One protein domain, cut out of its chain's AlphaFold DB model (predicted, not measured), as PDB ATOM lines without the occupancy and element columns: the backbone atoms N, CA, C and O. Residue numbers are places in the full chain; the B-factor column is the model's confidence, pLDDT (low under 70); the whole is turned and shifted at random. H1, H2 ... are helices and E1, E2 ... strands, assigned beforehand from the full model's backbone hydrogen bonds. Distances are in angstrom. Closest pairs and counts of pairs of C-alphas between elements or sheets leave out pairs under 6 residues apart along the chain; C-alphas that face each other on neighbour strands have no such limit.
ATOM      1  N   ASP A   2       5.454   8.061  -6.451       67.69
ATOM      2  CA  ASP A   2       6.383   8.529  -7.476       67.69
ATOM      3  C   ASP A   2       6.480   7.453  -8.560       67.69
ATOM      4  O   ASP A   2       6.684   6.279  -8.256       67.69
ATOM      5  N   GLU A   3       6.362   7.828  -9.832       76.19
ATOM      6  CA  GLU A   3       6.339   6.876 -10.959       76.19
ATOM      7  C   GLU A   3       7.647   6.079 -11.119       76.19
ATOM      8  O   GLU A   3       7.712   5.112 -11.873       76.19
ATOM      9  N   ARG A   4       8.715   6.473 -10.413       84.19
ATOM     10  CA  ARG A   4      10.074   5.927 -10.576       84.19
ATOM     11  C   ARG A   4      10.676   5.322  -9.309       84.19
ATOM     12  O   ARG A   4      11.715   4.660  -9.413       84.19
ATOM     13  N   THR A   5      10.043   5.482  -8.150       87.62
ATOM     14  CA  THR A   5      10.612   5.067  -6.861       87.62
ATOM     15  C   THR A   5       9.580   4.401  -5.954       87.62
ATOM     16  O   THR A   5       8.406   4.756  -5.912       87.62
ATOM     17  N   VAL A   6      10.045   3.421  -5.182       88.25
ATOM     18  CA  VAL A   6       9.254   2.689  -4.188       88.25
ATOM     19  C   VAL A   6       9.706   3.113  -2.796       88.25
ATOM     20  O   VAL A   6      10.891   3.028  -2.469       88.25
ATOM     21  N   SER A   7       8.753   3.536  -1.962       90.06
ATOM     22  CA  SER A   7       8.981   3.895  -0.557       90.06
ATOM     23  C   SER A   7       8.464   2.791   0.365       90.06
ATOM     24  O   SER A   7       7.290   2.434   0.296       90.06
ATOM     25  N   PHE A   8       9.305   2.264   1.258       86.12
ATOM     26  CA  PHE A   8       8.879   1.277   2.257       86.12
ATOM     27  C   PHE A   8       9.469   1.547   3.641       86.12
ATOM     28  O   PHE A   8      10.568   2.086   3.799       86.12
ATOM     29  N   HIS A   9       8.721   1.134   4.662       89.19
ATOM     30  CA  HIS A   9       9.162   1.174   6.049       89.19
ATOM     31  C   HIS A   9      10.033  -0.045   6.352       89.19
ATOM     32  O   HIS A   9       9.684  -1.176   6.014       89.19
ATOM     33  N   TRP A  10      11.158   0.169   7.024       87.69
ATOM     34  CA  TRP A  10      12.021  -0.906   7.489       87.69
ATOM     35  C   TRP A  10      12.470  -0.678   8.928       87.69
ATOM     36  O   TRP A  10      12.607   0.451   9.408       87.69
ATOM     37  N   ARG A  11      12.739  -1.790   9.620       86.50
ATOM     38  CA  ARG A  11      13.213  -1.776  11.003       86.50
ATOM     39  C   ARG A  11      14.732  -1.856  11.043       86.50
ATOM     40  O   ARG A  11      15.325  -2.894  10.741       86.50
ATOM     41  N   ASN A  12      15.367  -0.776  11.475       84.56
ATOM     42  CA  ASN A  12      16.804  -0.727  11.674       84.56
ATOM     43  C   ASN A  12      17.195  -1.341  13.022       84.56
ATOM     44  O   ASN A  12      17.257  -0.663  14.045       84.56
ATOM     45  N   TYR A  13      17.513  -2.636  13.012       80.81
ATOM     46  CA  TYR A  13      17.951  -3.369  14.207       80.81
ATOM     47  C   TYR A  13      19.304  -2.914  14.774       80.81
ATOM     48  O   TYR A  13      19.647  -3.302  15.890       80.81
ATOM     49  N   ARG A  14      20.080  -2.094  14.047       77.75
ATOM     50  CA  ARG A  14      21.327  -1.514  14.578       77.75
ATOM     51  C   ARG A  14      21.055  -0.401  15.587       77.75
ATOM     52  O   ARG A  14      21.882  -0.157  16.459       77.75
ATOM     53  N   VAL A  15      19.906   0.263  15.475       81.31
ATOM     54  CA  VAL A  15      19.506   1.355  16.362       81.31
ATOM     55  C   VAL A  15      18.781   0.761  17.568       81.31
ATOM     56  O   VAL A  15      17.739   0.125  17.430       81.31
ATOM     57  N   LYS A  16      19.344   0.940  18.768       75.81
ATOM     58  CA  LYS A  16      18.764   0.403  20.013       75.81
ATOM     59  C   LYS A  16      17.635   1.266  20.592       75.81
ATOM     60  O   LYS A  16      16.901   0.768  21.441       75.81
ATOM     61  N   THR A  17      17.452   2.500  20.128       78.31
ATOM     62  CA  THR A  17      16.418   3.435  20.614       78.31
ATOM     63  C   THR A  17      15.023   3.111  20.062       78.31
ATOM     64  O   THR A  17      14.880   2.205  19.242       78.31
ATOM     65  N   GLN A  18      13.978   3.804  20.534       72.00
ATOM     66  CA  GLN A  18      12.570   3.594  20.143       72.00
ATOM     67  C   GLN A  18      12.298   3.912  18.657       72.00
ATOM     68  O   GLN A  18      11.462   3.264  18.030       72.00
ATOM     69  N   GLN A  19      13.067   4.822  18.049       72.44
ATOM     70  CA  GLN A  19      12.941   5.212  16.637       72.44
ATOM     71  C   GLN A  19      13.675   4.243  15.689       72.44
ATOM     72  O   GLN A  19      14.596   4.614  14.956       72.44
ATOM     73  N   ARG A  20      13.285   2.961  15.716       80.94
ATOM     74  CA  ARG A  20      13.862   1.924  14.832       80.94
ATOM     75  C   ARG A  20      13.218   1.881  13.453       80.94
ATOM     76  O   ARG A  20      13.771   1.232  12.571       80.94
ATOM     77  N   GLN A  21      12.056   2.504  13.286       85.12
ATOM     78  CA  GLN A  21      11.360   2.566  12.006       85.12
ATOM     79  C   GLN A  21      11.967   3.679  11.157       85.12
ATOM     80  O   GLN A  21      12.150   4.800  11.627       85.12
ATOM     81  N   ARG A  22      12.329   3.352   9.920       87.44
ATOM     82  CA  ARG A  22      12.876   4.290   8.940       87.44
ATOM     83  C   ARG A  22      12.194   4.053   7.600       87.44
ATOM     84  O   ARG A  22      11.860   2.915   7.278       87.44
ATOM     85  N   ILE A  23      12.020   5.116   6.827       89.38
ATOM     86  CA  ILE A  23      11.534   5.039   5.449       89.38
ATOM     87  C   ILE A  23      12.759   4.959   4.535       89.38
ATOM     88  O   ILE A  23      13.730   5.690   4.733       89.38
ATOM     89  N   MET A  24      12.744   4.028   3.584       87.25
ATOM     90  CA  MET A  24      13.746   3.927   2.525       87.25
ATOM     91  C   MET A  24      13.052   4.065   1.177       87.25
ATOM     92  O   MET A  24      12.034   3.413   0.945       87.25
ATOM     93  N   GLN A  25      13.627   4.894   0.307       90.44
ATOM     94  CA  GLN A  25      13.230   5.013  -1.090       90.44
ATOM     95  C   GLN A  25      14.260   4.299  -1.966       90.44
ATOM     96  O   GLN A  25      15.461   4.497  -1.779       90.44
ATOM     97  N   LEU A  26      13.802   3.451  -2.884       89.75
ATOM     98  CA  LEU A  26      14.635   2.760  -3.873       89.75
ATOM     99  C   LEU A  26      14.044   2.941  -5.271       89.75
ATOM    100  O   LEU A  26      12.835   3.118  -5.410       89.75
ATOM    101  N   SER A  27      14.877   2.852  -6.310       90.69
ATOM    102  CA  SER A  27      14.372   2.727  -7.681       90.69
ATOM    103  C   SER A  27      13.689   1.371  -7.888       90.69
ATOM    104  O   SER A  27      13.971   0.403  -7.174       90.69
ATOM    105  N   HIS A  28      12.812   1.286  -8.889       89.50
ATOM    106  CA  HIS A  28      12.130   0.040  -9.254       89.50
ATOM    107  C   HIS A  28      13.109  -1.112  -9.523       89.50
ATOM    108  O   HIS A  28      12.942  -2.199  -8.967       89.50
ATOM    109  N   ASP A  29      14.171  -0.858 -10.291       88.94
ATOM    110  CA  ASP A  29      15.180  -1.869 -10.628       88.94
ATOM    111  C   ASP A  29      15.874  -2.422  -9.380       88.94
ATOM    112  O   ASP A  29      16.091  -3.631  -9.234       88.94
ATOM    113  N   GLU A  30      16.209  -1.539  -8.435       89.19
ATOM    114  CA  GLU A  30      16.870  -1.937  -7.201       89.19
ATOM    115  C   GLU A  30      15.922  -2.699  -6.268       89.19
ATOM    116  O   GLU A  30      16.335  -3.668  -5.622       89.19
ATOM    117  N   PHE A  31      14.648  -2.304  -6.226       87.94
ATOM    118  CA  PHE A  31      13.619  -3.016  -5.480       87.94
ATOM    119  C   PHE A  31      13.424  -4.441  -6.014       87.94
ATOM    120  O   PHE A  31      13.543  -5.391  -5.239       87.94
ATOM    121  N   ILE A  32      13.216  -4.608  -7.326       88.31
ATOM    122  CA  ILE A  32      13.016  -5.921  -7.963       88.31
ATOM    123  C   ILE A  32      14.228  -6.819  -7.716       88.31
ATOM    124  O   ILE A  32      14.083  -7.958  -7.265       88.31
ATOM    125  N   ARG A  33      15.442  -6.297  -7.921       89.75
ATOM    126  CA  ARG A  33      16.673  -7.057  -7.683       89.75
ATOM    127  C   ARG A  33      16.781  -7.545  -6.236       89.75
ATOM    128  O   ARG A  33      17.120  -8.703  -6.005       89.75
ATOM    129  N   ARG A  34      16.511  -6.681  -5.250       88.94
ATOM    130  CA  ARG A  34      16.561  -7.052  -3.822       88.94
ATOM    131  C   ARG A  34      15.441  -8.022  -3.442       88.94
ATOM    132  O   ARG A  34      15.684  -8.914  -2.634       88.94
ATOM    133  N   PHE A  35      14.255  -7.866  -4.025       85.50
ATOM    134  CA  PHE A  35      13.112  -8.747  -3.799       85.50
ATOM    135  C   PHE A  35      13.407 -10.169  -4.282       85.50
ATOM    136  O   PHE A  35      13.300 -11.111  -3.500       85.50
ATOM    137  N   LEU A  36      13.895 -10.321  -5.514       84.88
ATOM    138  CA  LEU A  36      14.239 -11.631  -6.076       84.88
ATOM    139  C   LEU A  36      15.389 -12.322  -5.329       84.88
ATOM    140  O   LEU A  36      15.391 -13.540  -5.212       84.88
ATOM    141  N   LEU A  37      16.339 -11.566  -4.765       83.38
ATOM    142  CA  LEU A  37      17.381 -12.126  -3.891       83.38
ATOM    143  C   LEU A  37      16.856 -12.544  -2.509       83.38
ATOM    144  O   LEU A  37      17.486 -13.357  -1.831       83.38
ATOM    145  N   HIS A  38      15.759 -11.944  -2.048       81.38
ATOM    146  CA  HIS A  38      15.172 -12.251  -0.747       81.38
ATOM    147  C   HIS A  38      14.248 -13.470  -0.796       81.38
ATOM    148  O   HIS A  38      14.145 -14.198   0.196       81.38
ATOM    149  N   VAL A  39      13.580 -13.688  -1.930       79.31
ATOM    150  CA  VAL A  39      12.715 -14.847  -2.138       79.31
ATOM    151  C   VAL A  39      13.593 -16.072  -2.349       79.31
ATOM    152  O   VAL A  39      14.294 -16.214  -3.345       79.31
ATOM    153  N   LEU A  40      13.562 -16.965  -1.368       78.00
ATOM    154  CA  LEU A  40      14.197 -18.264  -1.480       78.00
ATOM    155  C   LEU A  40      13.385 -19.096  -2.493       78.00
ATOM    156  O   LEU A  40      12.180 -19.248  -2.266       78.00
ATOM    157  N   PRO A  41      13.975 -19.595  -3.599       79.62
ATOM    158  CA  PRO A  41      13.229 -20.369  -4.584       79.62
ATOM    159  C   PRO A  41      12.582 -21.596  -3.938       79.62
ATOM    160  O   PRO A  41      13.068 -22.120  -2.930       79.62
TER     161      PRO A  41
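What this domain is: This is residues 2 to 41 of the 103 residues of an uncharacterized protein of Gammaproteobacteria bacterium 42_54_T18 (UniProt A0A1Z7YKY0). The shape is a flat L: one arm is a hairpin of two antiparallel strands, E1 and E2, lengthened by the loop of residues 12 to 20, and the other arm is the helix H1, which sets off from the end of E2 that lies away from that loop. The far part of the helix and the last residues, 35 to 41, stand free, so that the L is open, with no second layer over the hairpin. The printed part has 40 residues, with the named elements E1, E2 and H1 in that order along the chain; the sheet has the order E1 - E2, and the class is mixed, helices and strands. The whole is loose, with a radius of gyration of the C-alphas of 12.4 A, and its C-alphas span 31 by 30 by 9 A.

How they stand to each other: Begin with the sheet, where E1, residues 5 to 11, and E2, residues 21 to 27, form a hairpin. They are antiparallel neighbours, with 152 degrees between their N-to-C directions. Look for C-alphas that face each other at both ends of the pair: 5 and 27 are 4.5 A apart, and 11 and 21 are 4.8 A apart. Between them, N 6 and O 26 are within hydrogen-bond range at 2.8 A, and so are N 24 and O 8 at 2.9 A. From Ser 27 pass straight to H1, residues 28 to 38, which a tight link with no residue between joins to E2. The closest C-alphas of E1 and H1 are those of Thr 5 and His 28, 5.8 A apart, while the two centres are 12.4 A apart. The C-alphas of H1 within 10 A of the sheet are made by its residues 28 to 34. In H1 every O i to N i+4 pair is within hydrogen-bond range.

Where its parts are: Find C-alpha 5 at (10.612, 5.067, -6.861); from there E1 runs 19.3 A to C-alpha 11 at (13.213, -1.776, 11.003), with z rising. E2 begins at C-alpha 21 and runs 19.9 A with z falling to C-alpha 27 at (14.372, 2.727, -7.681). H1, 11 residues, then runs 15.3 A from C-alpha 28 to C-alpha 38 at (15.172, -12.251, -0.747), with y falling.

The domain as a whole: The outline is flat, and the two C-alphas farthest apart, those of Thr 17 and Pro 41, are 34.8 A apart. Residues 35 to 41, of which 35 to 38 belong to H1, stand free. The link from E1 to E2, with 9 residues between them, is short, and no link is long. The printed part, residues 2 to 41, has no cut. The mean pLDDT of the printed part is 84.1, and you will find residue 2 as the one printed residue under 70.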